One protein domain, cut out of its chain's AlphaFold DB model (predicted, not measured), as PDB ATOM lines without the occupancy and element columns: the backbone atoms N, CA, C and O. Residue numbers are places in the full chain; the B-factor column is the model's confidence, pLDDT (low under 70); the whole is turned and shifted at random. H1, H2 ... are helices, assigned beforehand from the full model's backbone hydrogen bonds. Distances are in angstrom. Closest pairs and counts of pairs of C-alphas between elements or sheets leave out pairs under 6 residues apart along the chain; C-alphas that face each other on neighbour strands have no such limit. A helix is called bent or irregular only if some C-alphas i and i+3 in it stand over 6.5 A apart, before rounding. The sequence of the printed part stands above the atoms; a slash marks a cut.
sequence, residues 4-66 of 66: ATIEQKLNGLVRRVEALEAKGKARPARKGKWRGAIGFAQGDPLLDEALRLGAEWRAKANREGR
ATOM      1  N   ALA A   4     -18.588  52.559 -25.382       87.31
ATOM      2  CA  ALA A   4     -19.420  51.414 -25.752       87.31
ATOM      3  C   ALA A   4     -18.803  50.548 -26.870       87.31
ATOM      4  O   ALA A   4     -18.877  49.320 -26.833       87.31
ATOM      5  N   THR A   5     -18.143  51.158 -27.862       90.31
ATOM      6  CA  THR A   5     -17.436  50.402 -28.911       90.31
ATOM      7  C   THR A   5     -16.233  49.639 -28.350       90.31
ATOM      8  O   THR A   5     -15.938  48.532 -28.802       90.31
ATOM      9  N   ILE A   6     -15.525  50.215 -27.376       90.94
ATOM     10  CA  ILE A   6     -14.380  49.565 -26.724       90.94
ATOM     11  C   ILE A   6     -14.860  48.380 -25.884       90.94
ATOM     12  O   ILE A   6     -14.304  47.292 -26.005       90.94
ATOM     13  N   GLU A   7     -15.926  48.555 -25.109       93.12
ATOM     14  CA  GLU A   7     -16.529  47.499 -24.290       93.12
ATOM     15  C   GLU A   7     -17.010  46.317 -25.135       93.12
ATOM     16  O   GLU A   7     -16.752  45.161 -24.802       93.12
ATOM     17  N   GLN A   8     -17.645  46.586 -26.280       93.00
ATOM     18  CA  GLN A   8     -18.047  45.534 -27.217       93.00
ATOM     19  C   GLN A   8     -16.848  44.745 -27.748       93.00
ATOM     20  O   GLN A   8     -16.880  43.512 -27.775       93.00
ATOM     21  N   LYS A   9     -15.775  45.439 -28.148       91.69
ATOM     22  CA  LYS A   9     -14.545  44.784 -28.610       91.69
ATOM     23  C   LYS A   9     -13.893  43.970 -27.496       91.69
ATOM     24  O   LYS A   9     -13.481  42.841 -27.749       91.69
ATOM     25  N   LEU A  10     -13.845  44.510 -26.279       91.94
ATOM     26  CA  LEU A  10     -13.294  43.830 -25.111       91.94
ATOM     27  C   LEU A  10     -14.072  42.548 -24.804       91.94
ATOM     28  O   LEU A  10     -13.471  41.484 -24.714       91.94
ATOM     29  N   ASN A  11     -15.402  42.621 -24.753       94.56
ATOM     30  CA  ASN A  11     -16.254  41.448 -24.553       94.56
ATOM     31  C   ASN A  11     -16.057  40.396 -25.654       94.56
ATOM     32  O   ASN A  11     -16.042  39.195 -25.377       94.56
ATOM     33  N   GLY A  12     -15.870  40.832 -26.902       92.88
ATOM     34  CA  GLY A  12     -15.536  39.941 -28.012       92.88
ATOM     35  C   GLY A  12     -14.198  39.223 -27.814       92.88
ATOM     36  O   GLY A  12     -14.108  38.020 -28.053       92.88
ATOM     37  N   LEU A  13     -13.171  39.935 -27.348       90.44
ATOM     38  CA  LEU A  13     -11.859  39.355 -27.054       90.44
ATOM     39  C   LEU A  13     -11.915  38.379 -25.873       90.44
ATOM     40  O   LEU A  13     -11.374  37.282 -25.987       90.44
ATOM     41  N   VAL A  14     -12.616  38.727 -24.791       92.38
ATOM     42  CA  VAL A  14     -12.783  37.858 -23.613       92.38
ATOM     43  C   VAL A  14     -13.408  36.520 -24.010       92.38
ATOM     44  O   VAL A  14     -12.814  35.473 -23.765       92.38
ATOM     45  N   ARG A  15     -14.530  36.542 -24.740       92.25
ATOM     46  CA  ARG A  15     -15.196  35.311 -25.209       92.25
ATOM     47  C   ARG A  15     -14.302  34.451 -26.104       92.25
ATOM     48  O   ARG A  15     -14.373  33.224 -26.068       92.25
ATOM     49  N   ARG A  16     -13.460  35.079 -26.931       87.81
ATOM     50  CA  ARG A  16     -12.500  34.356 -27.783       87.81
ATOM     51  C   ARG A  16     -11.430  33.659 -26.953       87.81
ATOM     52  O   ARG A  16     -11.125  32.500 -27.230       87.81
ATOM     53  N   VAL A  17     -10.894  34.338 -25.941       86.94
ATOM     54  CA  VAL A  17      -9.919  33.751 -25.013       86.94
ATOM     55  C   VAL A  17     -10.537  32.570 -24.272       86.94
ATOM     56  O   VAL A  17      -9.965  31.484 -24.309       86.94
ATOM     57  N   GLU A  18     -11.739  32.721 -23.713       89.44
ATOM     58  CA  GLU A  18     -12.453  31.633 -23.026       89.44
ATOM     59  C   GLU A  18     -12.636  30.399 -23.926       89.44
ATOM     60  O   GLU A  18     -12.402  29.264 -23.503       89.44
ATOM     61  N   ALA A  19     -12.994  30.603 -25.198       86.50
ATOM     62  CA  ALA A  19     -13.143  29.515 -26.160       86.50
ATOM     63  C   ALA A  19     -11.810  28.808 -26.468       86.50
ATOM     64  O   ALA A  19     -11.770  27.580 -26.586       86.50
ATOM     65  N   LEU A  20     -10.712  29.558 -26.602       81.75
ATOM     66  CA  LEU A  20      -9.376  28.996 -26.823       81.75
ATOM     67  C   LEU A  20      -8.875  28.233 -25.589       81.75
ATOM     68  O   LEU A  20      -8.329  27.137 -25.725       81.75
ATOM     69  N   GLU A  21      -9.123  28.756 -24.389       82.88
ATOM     70  CA  GLU A  21      -8.800  28.081 -23.134       82.88
ATOM     71  C   GLU A  21      -9.590  26.784 -22.962       82.88
ATOM     72  O   GLU A  21      -9.013  25.758 -22.599       82.88
ATOM     73  N   ALA A  22     -10.891  26.793 -23.263       85.25
ATOM     74  CA  ALA A  22     -11.725  25.597 -23.216       85.25
ATOM     75  C   ALA A  22     -11.205  24.509 -24.173       85.25
ATOM     76  O   ALA A  22     -11.080  23.347 -23.778       85.25
ATOM     77  N   LYS A  23     -10.813  24.885 -25.400       79.69
ATOM     78  CA  LYS A  23     -10.180  23.966 -26.365       79.69
ATOM     79  C   LYS A  23      -8.857  23.404 -25.835       79.69
ATOM     80  O   LYS A  23      -8.627  22.199 -25.929       79.69
ATOM     81  N   GLY A  24      -8.015  24.254 -25.247       74.31
ATOM     82  CA  GLY A  24      -6.741  23.846 -24.650       74.31
ATOM     83  C   GLY A  24      -6.900  22.922 -23.436       74.31
ATOM     84  O   GLY A  24      -6.116  21.988 -23.274       74.31
ATOM     85  N   LYS A  25      -7.936  23.129 -22.611       74.56
ATOM     86  CA  LYS A  25      -8.286  22.254 -21.477       74.56
ATOM     87  C   LYS A  25      -8.811  20.894 -21.937       74.56
ATOM     88  O   LYS A  25      -8.429  19.878 -21.365       74.56
ATOM     89  N   ALA A  26      -9.651  20.865 -22.974       71.06
ATOM     90  CA  ALA A  26     -10.225  19.629 -23.511       71.06
ATOM     91  C   ALA A  26      -9.173  18.718 -24.163       71.06
ATOM     92  O   ALA A  26      -9.314  17.495 -24.162       71.06
ATOM     93  N   ARG A  27      -8.099  19.299 -24.709       66.44
ATOM     94  CA  ARG A  27      -6.987  18.553 -25.298       66.44
ATOM     95  C   ARG A  27      -5.670  19.072 -24.725       66.44
ATOM     96  O   ARG A  27      -4.989  19.848 -25.387       66.44
ATOM     97  N   PRO A  28      -5.281  18.660 -23.509       63.22
ATOM     98  CA  PRO A  28      -4.066  19.168 -22.893       63.22
ATOM     99  C   PRO A  28      -2.865  18.898 -23.802       63.22
ATOM    100  O   PRO A  28      -2.621  17.766 -24.237       63.22
ATOM    101  N   ALA A  29      -2.108  19.953 -24.111       63.59
ATOM    102  CA  ALA A  29      -0.838  19.805 -24.803       63.59
ATOM    103  C   ALA A  29       0.047  18.846 -23.989       63.59
ATOM    104  O   ALA A  29       0.167  18.988 -22.771       63.59
ATOM    105  N   ARG A  30       0.665  17.853 -24.648       61.44
ATOM    106  CA  ARG A  30       1.604  16.936 -23.977       61.44
ATOM    107  C   ARG A  30       2.633  17.759 -23.188       61.44
ATOM    108  O   ARG A  30       3.204  18.707 -23.738       61.44
ATOM    109  N   LYS A  31       2.838  17.401 -21.908       53.25
ATOM    110  CA  LYS A  31       3.744  18.083 -20.961       53.25
ATOM    111  C   LYS A  31       5.042  18.521 -21.657       53.25
ATOM    112  O   LYS A  31       5.689  17.722 -22.328       53.25
ATOM    113  N   GLY A  32       5.399  19.797 -21.502       59.06
ATOM    114  CA  GLY A  32       6.650  20.370 -22.012       59.06
ATOM    115  C   GLY A  32       6.602  20.968 -23.424       59.06
ATOM    116  O   GLY A  32       7.603  21.525 -23.868       59.06
ATOM    117  N   LYS A  33       5.472  20.918 -24.145       64.62
ATOM    118  CA  LYS A  33       5.368  21.522 -25.488       64.62
ATOM    119  C   LYS A  33       4.331  22.642 -25.529       64.62
ATOM    120  O   LYS A  33       3.197  22.421 -25.939       64.62
ATOM    121  N   TRP A  34       4.753  23.873 -25.228       67.38
ATOM    122  CA  TRP A  34       3.993  25.101 -25.540       67.38
ATOM    123  C   TRP A  34       3.577  25.162 -27.023       67.38
ATOM    124  O   TRP A  34       2.528  25.696 -27.362       67.38
ATOM    125  N   ARG A  35       4.348  24.512 -27.906       67.31
ATOM    126  CA  ARG A  35       4.008  24.304 -29.323       67.31
ATOM    127  C   ARG A  35       2.679  23.569 -29.532       67.31
ATOM    128  O   ARG A  35       2.012  23.810 -30.525       67.31
ATOM    129  N   GLY A  36       2.277  22.703 -28.599       67.19
ATOM    130  CA  GLY A  36       0.963  22.061 -28.627       67.19
ATOM    131  C   GLY A  36      -0.178  23.045 -28.366       67.19
ATOM    132  O   GLY A  36      -1.241  22.882 -28.948       67.19
ATOM    133  N   ALA A  37       0.060  24.094 -27.571       67.81
ATOM    134  CA  ALA A  37      -0.919  25.155 -27.345       67.81
ATOM    135  C   ALA A  37      -1.126  26.034 -28.593       67.81
ATOM    136  O   ALA A  37      -2.248  26.449 -28.861       67.81
ATOM    137  N   ILE A  38      -0.078  26.239 -29.404       72.19
ATOM    138  CA  ILE A  38      -0.176  26.958 -30.692       72.19
ATOM    139  C   ILE A  38      -1.132  26.247 -31.652       72.19
ATOM    140  O   ILE A  38      -1.908  26.902 -32.340       72.19
ATOM    141  N   GLY A  39      -1.112  24.910 -31.674       73.81
ATOM    142  CA  GLY A  39      -1.976  24.125 -32.557       73.81
ATOM    143  C   GLY A  39      -3.473  24.392 -32.349       73.81
ATOM    144  O   GLY A  39      -4.236  24.307 -33.303       73.81
ATOM    145  N   PHE A  40      -3.905  24.771 -31.141       72.69
ATOM    146  CA  PHE A  40      -5.316  25.097 -30.865       72.69
ATOM    147  C   PHE A  40      -5.754  26.457 -31.393       72.69
ATOM    148  O   PHE A  40      -6.945  26.670 -31.611       72.69
ATOM    149  N   ALA A  41      -4.799  27.361 -31.581       76.69
ATOM    150  CA  ALA A  41      -5.027  28.703 -32.089       76.69
ATOM    151  C   ALA A  41      -4.704  28.814 -33.590       76.69
ATOM    152  O   ALA A  41      -4.767  29.903 -34.152       76.69
ATOM    153  N   GLN A  42      -4.365  27.702 -34.253       79.25
ATOM    154  CA  GLN A  42      -4.075  27.686 -35.682       79.25
ATOM    155  C   GLN A  42      -5.306  28.142 -36.481       79.25
ATOM    156  O   GLN A  42      -6.397  27.594 -36.327       79.25
ATOM    157  N   GLY A  43      -5.123  29.163 -37.322       80.50
ATOM    158  CA  GLY A  43      -6.206  29.817 -38.062       80.50
ATOM    159  C   GLY A  43      -6.898  30.960 -37.310       80.50
ATOM    160  O   GLY A  43      -7.759  31.612 -37.896       80.50
ATOM    161  N   ASP A  44      -6.530  31.246 -36.054       83.81
ATOM    162  CA  ASP A  44      -6.968  32.477 -35.393       83.81
ATOM    163  C   ASP A  44      -6.235  33.687 -36.011       83.81
ATOM    164  O   ASP A  44      -5.001  33.693 -36.051       83.81
ATOM    165  N   PRO A  45      -6.955  34.735 -36.459       86.56
ATOM    166  CA  PRO A  45      -6.346  35.927 -37.054       86.56
ATOM    167  C   PRO A  45      -5.360  36.680 -36.148       86.56
ATOM    168  O   PRO A  45      -4.596  37.507 -36.633       86.56
ATOM    169  N   LEU A  46      -5.408  36.451 -34.833       86.69
ATOM    170  CA  LEU A  46      -4.561  37.103 -33.833       86.69
ATOM    171  C   LEU A  46      -3.394  36.220 -33.380       86.69
ATOM    172  O   LEU A  46      -2.661  36.612 -32.472       86.69
ATOM    173  N   LEU A  47      -3.208  35.038 -33.979       86.44
ATOM    174  CA  LEU A  47      -2.161  34.112 -33.563       86.44
ATOM    175  C   LEU A  47      -0.764  34.731 -33.683       86.44
ATOM    176  O   LEU A  47       0.011  34.663 -32.731       86.44
ATOM    177  N   ASP A  48      -0.451  35.358 -34.815       88.44
ATOM    178  CA  ASP A  48       0.880  35.928 -35.058       88.44
ATOM    179  C   ASP A  48       1.209  37.040 -34.057       88.44
ATOM    180  O   ASP A  48       2.306  37.086 -33.493       88.44
ATOM    181  N   GLU A  49       0.224  37.882 -33.755       90.00
ATOM    182  CA  GLU A  49       0.360  38.947 -32.766       90.00
ATOM    183  C   GLU A  49       0.516  38.384 -31.346       90.00
ATOM    184  O   GLU A  49       1.377  38.828 -30.585       90.00
ATOM    185  N   ALA A  50      -0.241  37.341 -30.995       86.81
ATOM    186  CA  ALA A  50      -0.082  36.646 -29.720       86.81
ATOM    187  C   ALA A  50       1.310  36.000 -29.582       86.81
ATOM    188  O   ALA A  50       1.908  36.032 -28.503       86.81
ATOM    189  N   LEU A  51       1.865  35.447 -30.669       87.75
ATOM    190  CA  LEU A  51       3.224  34.903 -30.693       87.75
ATOM    191  C   LEU A  51       4.280  35.999 -30.509       87.75
ATOM    192  O   LEU A  51       5.223  35.794 -29.736       87.75
ATOM    193  N   ARG A  52       4.109  37.155 -31.166       92.38
ATOM    194  CA  ARG A  52       4.980  38.332 -31.016       92.38
ATOM    195  C   ARG A  52       4.995  38.819 -29.568       92.38
ATOM    196  O   ARG A  52       6.060  38.878 -28.956       92.38
ATOM    197  N   LEU A  53       3.821  39.068 -28.989       89.88
ATOM    198  CA  LEU A  53       3.679  39.520 -27.601       89.88
ATOM    199  C   LEU A  53       4.258  38.503 -26.605       89.88
ATOM    200  O   LEU A  53       4.966  38.871 -25.669       89.88
ATOM    201  N   GLY A  54       4.032  37.206 -26.830       87.88
ATOM    202  CA  GLY A  54       4.621  36.150 -26.005       87.88
ATOM    203  C   GLY A  54       6.149  36.064 -26.117       87.88
ATOM    204  O   GLY A  54       6.827  35.690 -25.155       87.88
ATOM    205  N   ALA A  55       6.729  36.386 -27.276       88.31
ATOM    206  CA  ALA A  55       8.178  36.481 -27.445       88.31
ATOM    207  C   ALA A  55       8.754  37.687 -26.688       88.31
ATOM    208  O   ALA A  55       9.728  37.522 -25.953       88.31
ATOM    209  N   GLU A  56       8.119  38.854 -26.794       92.25
ATOM    210  CA  GLU A  56       8.510  40.069 -26.068       92.25
ATOM    211  C   GLU A  56       8.439  39.879 -24.557       92.25
ATOM    212  O   GLU A  56       9.381  40.218 -23.841       92.25
ATOM    213  N   TRP A  57       7.361  39.263 -24.073       88.25
ATOM    214  CA  TRP A  57       7.200  38.977 -22.653       88.25
ATOM    215  C   TRP A  57       8.305  38.055 -22.125       88.25
ATOM    216  O   TRP A  57       8.907  38.346 -21.093       88.25
ATOM    217  N   ARG A  58       8.655  36.993 -22.867       85.38
ATOM    218  CA  ARG A  58       9.784  36.114 -22.514       85.38
ATOM    219  C   ARG A  58      11.124  36.846 -22.555       85.38
ATOM    220  O   ARG A  58      11.952  36.641 -21.672       85.38
ATOM    221  N   ALA A  59      11.346  37.699 -23.553       89.19
ATOM    222  CA  ALA A  59      12.563  38.499 -23.651       89.19
ATOM    223  C   ALA A  59      12.710  39.458 -22.459       89.19
ATOM    224  O   ALA A  59      13.800  39.573 -21.899       89.19
ATOM    225  N   LYS A  60      11.609  40.090 -22.037       90.25
ATOM    226  CA  LYS A  60      11.561  40.956 -20.856       90.25
ATOM    227  C   LYS A  60      11.808  40.170 -19.565       90.25
ATOM    228  O   LYS A  60      12.704  40.536 -18.813       90.25
ATOM    229  N   ALA A  61      11.110  39.052 -19.360       83.81
ATOM    230  CA  ALA A  61      11.291  38.198 -18.183       83.81
ATOM    231  C   ALA A  61      12.744  37.698 -18.039       83.81
ATOM    232  O   ALA A  61      13.306  37.705 -16.948       83.81
ATOM    233  N   ASN A  62      13.399  37.352 -19.152       82.12
ATOM    234  CA  ASN A  62      14.807  36.937 -19.173       82.12
ATOM    235  C   ASN A  62      15.809  38.085 -18.934       82.12
ATOM    236  O   ASN A  62      17.004  37.835 -18.740       82.12
ATOM    237  N   ARG A  63      15.360  39.340 -19.037       77.31
ATOM    238  CA  ARG A  63      16.158  40.538 -18.750       77.31
ATOM    239  C   ARG A  63      16.004  40.973 -17.296       77.31
ATOM    240  O   ARG A  63      16.973  41.446 -16.728       77.31
ATOM    241  N   GLU A  64      14.814  40.804 -16.727       71.62
ATOM    242  CA  GLU A  64      14.500  41.128 -15.327       71.62
ATOM    243  C   GLU A  64      14.974  40.047 -14.341       71.62
ATOM    244  O   GLU A  64      15.200  40.341 -13.175       71.62
ATOM    245  N   GLY A  65      15.144  38.802 -14.797       59.22
ATOM    246  CA  GLY A  65      15.714  37.705 -14.005       59.22
ATOM    247  C   GLY A  65      17.245  37.598 -14.046       59.22
ATOM    248  O   GLY A  65      17.770  36.550 -13.669       59.22
ATOM    249  N   ARG A  66      17.944  38.617 -14.564       50.34
ATOM    250  CA  ARG A  66      19.410  38.715 -14.613       50.34
ATOM    251  C   ARG A  66      19.921  39.814 -13.698       50.34
ATOM    252  O   ARG A  66      19.295  40.894 -13.697       50.34
TER     253      ARG A  66
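Overview. This is residues 4 to 66 of the 66 residues of an uncharacterized protein of Verrucomicrobia bacterium (UniProt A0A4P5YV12). This is a loose, open zigzag of three helices: the long H1 runs to a turn, the short H2 comes back to the last part of H1, and H3 then heads away from H1, the opposite way to H2. Residues 4 to 15 of H1 and residues 52 to 66, most of them in H3, stick out as two free arms, and the few contacts between helices lie around H2. The printed part has 63 residues, with three named helices in the order H1, H2, H3 and no named strand, and its class is all helix. The whole is loose, with a radius of gyration of the C-alphas of 14.2 A, and it spans 42 by 28 by 17 A.

Arrangement. H1, residues 4 to 26, touches H2, residues 34 to 40, with its residues 20 to 24 alone. The closest C-alphas of the two are those of Gly 24 and Phe 40, 6.5 A apart. They run opposite ways at a steep tilt of 69 degrees, only just short of about perpendicular. H2 and H3, residues 47 to 64, are close but not clearly touching, and their closest C-alphas, those of Ile 38 and Leu 47, are 8.0 A apart. H2 and H3 run opposite ways at a shallow tilt of 21 degrees. H1 and H3 are apart. In H1 and H3 every O i to N i+4 pair is within hydrogen-bond range; in H2 1 of 3 such pairs is, beside 4 of 4 O i to N i+3 pairs.

Along the chain. H1 begins at C-alpha 4, at (-19.420, 51.414, -25.752), and ends at C-alpha 26, at (-10.225, 19.629, -23.511), 33.2 A from first to last C-alpha. H2 has seven residues, Trp 34 to Phe 40, and measures 10.7 A from first to last C-alpha. H3 begins at Leu 47 and measures 25.7 A to its last C-alpha, that of Glu 64, at (14.500, 41.128, -15.327). No helix is bent or irregular.

Size, cuts and confidence. The C-alphas of Ala 4 and Arg 66, the first and last printed residues, are the two farthest apart, at 42.3 A. The printed part has no cut and ends at residue 66, the chain's last residue. The links from H1 to H2, with 7 residues between them, and from H2 to H3, with 6, are short. Residues 4 to 15, 30 to 35 and 52 to 66 stand free. The mean pLDDT of the printed part is 80.7, and the model's confidence is under 70 at residues 27 to 37 and 65 to 66.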